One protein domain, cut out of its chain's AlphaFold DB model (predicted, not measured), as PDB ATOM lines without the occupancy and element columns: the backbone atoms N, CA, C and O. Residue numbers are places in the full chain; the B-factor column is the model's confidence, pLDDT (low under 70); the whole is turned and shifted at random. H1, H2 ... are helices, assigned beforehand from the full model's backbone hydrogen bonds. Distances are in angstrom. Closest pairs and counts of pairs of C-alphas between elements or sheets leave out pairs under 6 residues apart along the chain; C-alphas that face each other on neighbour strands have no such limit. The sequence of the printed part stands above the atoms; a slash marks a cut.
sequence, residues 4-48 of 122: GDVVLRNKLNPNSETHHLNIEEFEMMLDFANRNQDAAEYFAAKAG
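Overview. This is residues 4 to 48 of the 122 residues of an uncharacterized protein of Methylotenera sp. La3113 (UniProt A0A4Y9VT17). What does the model look like? It is a loose zigzag of three helices: H2 runs slantwise in the middle, H3 turns off from it at a corner, and H1 lies at the other side, joined by a long loop, residues 12 to 22. Residues 40 to 48 stick out, of which 40 to 46 belong to H3. What is it made of? The printed part has 45 residues, with three named helices in the order H1, H2, H3 and no named strand; the class is all helix. How compact is it? It is loose, with a radius of gyration of the C-alphas of 12.3 A and spans of 30 by 23 by 14 A.

Arrangement. Which helices touch? H2, residues 23 to 33, and H3, residues 36 to 46, only just touch, and only at the corner by their link, with 3 pairs of C-alphas within 8 A. Their closest C-alphas, those of Leu 30 and Asn 36, are 5.2 A apart. They run opposite ways at a steep tilt of 57 degrees. What stays apart? H1, residues 4 to 11, is apart from H2 and from H3. How do the helix backbones run? In H1, H2 and H3 every O i to N i+4 pair is within hydrogen-bond range.

Along the chain. How long are the longest helices? H2 measures 15.2 A from C-alpha 23 to C-alpha 33, and H3 measures 15.5 A from C-alpha 36 at (161.525, 173.659, 129.915) to C-alpha 46 at (148.349, 166.411, 126.279). Where is the shorter one? H1 measures 10.7 A from C-alpha 4 at (164.907, 168.882, 150.517) to C-alpha 11.

Size, cuts and confidence. How far does it reach? The two C-alphas farthest apart, those of Val 6 and Gly 48, are 34.7 A apart. How are the links? The link from H1 to H2 is long, with 11 residues, and the link from H2 to H3 is tight, with 2; the printed part has no cut. How confident is the model? The mean pLDDT of the printed part is 90.5, and no printed residue is under 70.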
ATOM      1  N   GLY A   4     165.633 168.600 151.762       76.06
ATOM      2  CA  GLY A   4     164.907 168.882 150.517       76.06
ATOM      3  C   GLY A   4     164.039 167.727 149.998       76.06
ATOM      4  O   GLY A   4     162.950 167.983 149.500       76.06
ATOM      5  N   ASP A   5     164.455 166.469 150.182       81.69
ATOM      6  CA  ASP A   5     163.710 165.286 149.707       81.69
ATOM      7  C   ASP A   5     162.354 165.153 150.422       81.69
ATOM      8  O   ASP A   5     161.304 164.990 149.804       81.69
ATOM      9  N   VAL A   6     162.350 165.347 151.743       86.06
ATOM     10  CA  VAL A   6     161.126 165.298 152.558       86.06
ATOM     11  C   VAL A   6     160.141 166.404 152.164       86.06
ATOM     12  O   VAL A   6     158.938 166.162 152.089       86.06
ATOM     13  N   VAL A   7     160.641 167.611 151.885       85.62
ATOM     14  CA  VAL A   7     159.799 168.744 151.473       85.62
ATOM     15  C   VAL A   7     159.173 168.484 150.106       85.62
ATOM     16  O   VAL A   7     157.967 168.668 149.953       85.62
ATOM     17  N   LEU A   8     159.954 168.005 149.134       85.62
ATOM     18  CA  LEU A   8     159.444 167.706 147.797       85.62
ATOM     19  C   LEU A   8     158.400 166.579 147.835       85.62
ATOM     20  O   LEU A   8     157.337 166.712 147.235       85.62
ATOM     21  N   ARG A   9     158.639 165.511 148.607       86.69
ATOM     22  CA  ARG A   9     157.662 164.421 148.781       86.69
ATOM     23  C   ARG A   9     156.347 164.901 149.392       86.69
ATOM     24  O   ARG A   9     155.291 164.460 148.952       86.69
ATOM     25  N   ASN A  10     156.398 165.814 150.361       88.62
ATOM     26  CA  ASN A  10     155.188 166.398 150.941       88.62
ATOM     27  C   ASN A  10     154.427 167.269 149.933       88.62
ATOM     28  O   ASN A  10     153.202 167.221 149.913       88.62
ATOM     29  N   LYS A  11     155.138 168.013 149.076       88.25
ATOM     30  CA  LYS A  11     154.531 168.852 148.029       88.25
ATOM     31  C   LYS A  11     153.897 168.067 146.886       88.25
ATOM     32  O   LYS A  11     152.926 168.523 146.292       88.25
ATOM     33  N   LEU A  12     154.448 166.895 146.579       88.50
ATOM     34  CA  LEU A  12     153.935 165.987 145.552       88.50
ATOM     35  C   LEU A  12     152.845 165.039 146.078       88.50
ATOM     36  O   LEU A  12     152.303 164.249 145.309       88.50
ATOM     37  N   ASN A  13     152.533 165.078 147.378       89.38
ATOM     38  CA  ASN A  13     151.519 164.216 147.972       89.38
ATOM     39  C   ASN A  13     150.108 164.693 147.569       89.38
ATOM     40  O   ASN A  13     149.691 165.760 148.022       89.38
ATOM     41  N   PRO A  14     149.327 163.902 146.808       85.12
ATOM     42  CA  PRO A  14     147.985 164.296 146.374       85.12
ATOM     43  C   PRO A  14     146.973 164.403 147.526       85.12
ATOM     44  O   PRO A  14     145.912 164.986 147.340       85.12
ATOM     45  N   ASN A  15     147.294 163.859 148.706       90.25
ATOM     46  CA  ASN A  15     146.458 163.936 149.908       90.25
ATOM     47  C   ASN A  15     146.849 165.099 150.846       90.25
ATOM     48  O   ASN A  15     146.303 165.214 151.939       90.25
ATOM     49  N   SER A  16     147.849 165.908 150.483       88.06
ATOM     50  CA  SER A  16     148.221 167.121 151.225       88.06
ATOM     51  C   SER A  16     147.242 168.239 150.876       88.06
ATOM     52  O   SER A  16     147.013 168.464 149.699       88.06
ATOM     53  N   GLU A  17     146.686 168.953 151.859       83.69
ATOM     54  CA  GLU A  17     145.775 170.096 151.618       83.69
ATOM     55  C   GLU A  17     146.481 171.464 151.635       83.69
ATOM     56  O   GLU A  17     145.860 172.502 151.432       83.69
ATOM     57  N   THR A  18     147.773 171.493 151.971       82.88
ATOM     58  CA  THR A  18     148.476 172.741 152.329       82.88
ATOM     59  C   THR A  18     149.749 172.957 151.533       82.88
ATOM     60  O   THR A  18     150.023 174.061 151.075       82.88
ATOM     61  N   HIS A  19     150.548 171.906 151.376       82.25
ATOM     62  CA  HIS A  19     151.820 171.974 150.678       82.25
ATOM     63  C   HIS A  19     151.606 171.354 149.307       82.25
ATOM     64  O   HIS A  19     151.646 170.132 149.184       82.25
ATOM     65  N   HIS A  20     151.339 172.197 148.316       88.62
ATOM     66  CA  HIS A  20     151.260 171.817 146.910       88.62
ATOM     67  C   HIS A  20     152.440 172.416 146.157       88.62
ATOM     68  O   HIS A  20     152.914 173.498 146.502       88.62
ATOM     69  N   LEU A  21     152.899 171.713 145.123       90.19
ATOM     70  CA  LEU A  21     153.805 172.289 144.140       90.19
ATOM     71  C   LEU A  21     153.063 173.396 143.377       90.19
ATOM     72  O   LEU A  21     152.055 173.119 142.724       90.19
ATOM     73  N   ASN A  22     153.538 174.634 143.482       89.62
ATOM     74  CA  ASN A  22     153.006 175.750 142.701       89.62
ATOM     75  C   ASN A  22     153.730 175.872 141.346       89.62
ATOM     76  O   ASN A  22     154.676 175.135 141.055       89.62
ATOM     77  N   ILE A  23     153.249 176.783 140.497       91.81
ATOM     78  CA  ILE A  23     153.805 176.978 139.153       91.81
ATOM     79  C   ILE A  23     155.223 177.548 139.218       91.81
ATOM     80  O   ILE A  23     156.066 177.087 138.457       91.81
ATOM     81  N   GLU A  24     155.520 178.472 140.135       91.94
ATOM     82  CA  GLU A  24     156.858 179.070 140.244       91.94
ATOM     83  C   GLU A  24     157.918 178.040 140.669       91.94
ATOM     84  O   GLU A  24     159.052 178.036 140.193       91.94
ATOM     85  N   GLU A  25     157.558 177.121 141.561       90.81
ATOM     86  CA  GLU A  25     158.426 176.027 141.995       90.81
ATOM     87  C   GLU A  25     158.596 174.980 140.898       90.81
ATOM     88  O   GLU A  25     159.684 174.428 140.740       90.81
ATOM     89  N   PHE A  26     157.538 174.717 140.131       92.25
ATOM     90  CA  PHE A  26     157.618 173.857 138.961       92.25
ATOM     91  C   PHE A  26     158.544 174.452 137.891       92.25
ATOM     92  O   PHE A  26     159.437 173.751 137.422       92.25
ATOM     93  N   GLU A  27     158.403 175.741 137.571       94.25
ATOM     94  CA  GLU A  27     159.302 176.483 136.676       94.25
ATOM     95  C   GLU A  27     160.754 176.394 137.160       94.25
ATOM     96  O   GLU A  27     161.627 175.961 136.413       94.25
ATOM     97  N   MET A  28     161.009 176.662 138.443       93.25
ATOM     98  CA  MET A  28     162.354 176.572 139.019       93.25
ATOM     99  C   MET A  28     162.967 175.170 138.879       93.25
ATOM    100  O   MET A  28     164.166 175.032 138.630       93.25
ATOM    101  N   MET A  29     162.162 174.113 139.033       92.62
ATOM    102  CA  MET A  29     162.615 172.738 138.807       92.62
ATOM    103  C   MET A  29     162.966 172.489 137.338       92.62
ATOM    104  O   MET A  29     163.967 171.823 137.060       92.62
ATOM    105  N   LEU A  30     162.159 173.003 136.409       95.88
ATOM    106  CA  LEU A  30     162.395 172.865 134.974       95.88
ATOM    107  C   LEU A  30     163.632 173.640 134.519       95.88
ATOM    108  O   LEU A  30     164.433 173.082 133.770       95.88
ATOM    109  N   ASP A  31     163.829 174.861 135.014       95.12
ATOM    110  CA  ASP A  31     165.023 175.673 134.774       95.12
ATOM    111  C   ASP A  31     166.276 174.970 135.287       95.12
ATOM    112  O   ASP A  31     167.242 174.781 134.546       95.12
ATOM    113  N   PHE A  32     166.246 174.514 136.545       94.06
ATOM    114  CA  PHE A  32     167.378 173.826 137.160       94.06
ATOM    115  C   PHE A  32     167.757 172.546 136.407       94.06
ATOM    116  O   PHE A  32     168.937 172.233 136.252       94.06
ATOM    117  N   ALA A  33     166.761 171.798 135.931       94.31
ATOM    118  CA  ALA A  33     166.977 170.572 135.176       94.31
ATOM    119  C   ALA A  33     167.224 170.814 133.672       94.31
ATOM    120  O   ALA A  33     167.510 169.855 132.953       94.31
ATOM    121  N   ASN A  34     167.102 172.058 133.195       94.62
ATOM    122  CA  ASN A  34     167.085 172.425 131.779       94.62
ATOM    123  C   ASN A  34     166.079 171.583 130.960       94.62
ATOM    124  O   ASN A  34     166.421 170.980 129.943       94.62
ATOM    125  N   ARG A  35     164.834 171.491 131.448       96.12
ATOM    126  CA  ARG A  35     163.740 170.667 130.887       96.12
ATOM    127  C   ARG A  35     162.513 171.472 130.452       96.12
ATOM    128  O   ARG A  35     161.446 170.899 130.249       96.12
ATOM    129  N   ASN A  36     162.639 172.791 130.312       94.50
ATOM    130  CA  ASN A  36     161.525 173.659 129.915       94.50
ATOM    131  C   ASN A  36     160.885 173.237 128.587       94.50
ATOM    132  O   ASN A  36     159.661 173.199 128.477       94.50
ATOM    133  N   GLN A  37     161.710 172.880 127.600       93.06
ATOM    134  CA  GLN A  37     161.229 172.423 126.300       93.06
ATOM    135  C   GLN A  37     160.460 171.097 126.414       93.06
ATOM    136  O   GLN A  37     159.311 171.038 125.987       93.06
ATOM    137  N   ASP A  38     161.035 170.083 127.068       94.44
ATOM    138  CA  ASP A  38     160.386 168.782 127.287       94.44
ATOM    139  C   ASP A  38     159.014 168.932 127.972       94.44
ATOM    140  O   ASP A  38     158.035 168.281 127.602       94.44
ATOM    141  N   ALA A  39     158.919 169.811 128.977       95.38
ATOM    142  CA  ALA A  39     157.661 170.078 129.663       95.38
ATOM    143  C   ALA A  39     156.634 170.751 128.740       95.38
ATOM    144  O   ALA A  39     155.465 170.361 128.736       95.38
ATOM    145  N   ALA A  40     157.058 171.734 127.940       94.38
ATOM    146  CA  ALA A  40     156.187 172.407 126.983       94.38
ATOM    147  C   ALA A  40     155.658 171.440 125.910       94.38
ATOM    148  O   ALA A  40     154.457 171.430 125.640       94.38
ATOM    149  N   GLU A  41     156.521 170.582 125.360       94.44
ATOM    150  CA  GLU A  41     156.150 169.515 124.421       94.44
ATOM    151  C   GLU A  41     155.131 168.551 125.038       94.44
ATOM    152  O   GLU A  41     154.094 168.266 124.435       94.44
ATOM    153  N   TYR A  42     155.370 168.112 126.278       95.06
ATOM    154  CA  TYR A  42     154.469 167.213 126.995       95.06
ATOM    155  C   TYR A  42     153.070 167.815 127.196       95.06
ATOM    156  O   TYR A  42     152.058 167.161 126.926       95.06
ATOM    157  N   PHE A  43     152.987 169.063 127.664       95.31
ATOM    158  CA  PHE A  43     151.695 169.713 127.890       95.31
ATOM    159  C   PHE A  43     150.975 170.064 126.587       95.31
ATOM    160  O   PHE A  43     149.752 169.923 126.532       95.31
ATOM    161  N   ALA A  44     151.708 170.453 125.540       94.00
ATOM    162  CA  ALA A  44     151.137 170.659 124.215       94.00
ATOM    163  C   ALA A  44     150.508 169.360 123.688       94.00
ATOM    164  O   ALA A  44     149.321 169.355 123.360       94.00
ATOM    165  N   ALA A  45     151.247 168.246 123.724       92.81
ATOM    166  CA  ALA A  45     150.749 166.941 123.293       92.81
ATOM    167  C   ALA A  45     149.511 166.499 124.091       92.81
ATOM    168  O   ALA A  45     148.526 166.032 123.517       92.81
ATOM    169  N   LYS A  46     149.504 166.712 125.415       92.12
ATOM    170  CA  LYS A  46     148.349 166.411 126.279       92.12
ATOM    171  C   LYS A  46     147.095 167.210 125.901       92.12
ATOM    172  O   LYS A  46     145.984 166.725 126.103       92.12
ATOM    173  N   ALA A  47     147.264 168.416 125.366       94.38
ATOM    174  CA  ALA A  47     146.178 169.263 124.884       94.38
ATOM    175  C   ALA A  47     145.792 168.991 123.414       94.38
ATOM    176  O   ALA A  47     144.941 169.695 122.876       94.38
ATOM    177  N   GLY A  48     146.406 167.998 122.755       87.50
ATOM    178  CA  GLY A  48     146.226 167.746 121.322       87.50
ATOM    179  C   GLY A  48     146.877 168.806 120.424       87.50
ATOM    180  O   GLY A  48     146.496 168.943 119.266       87.50
TER     181      GLY A  48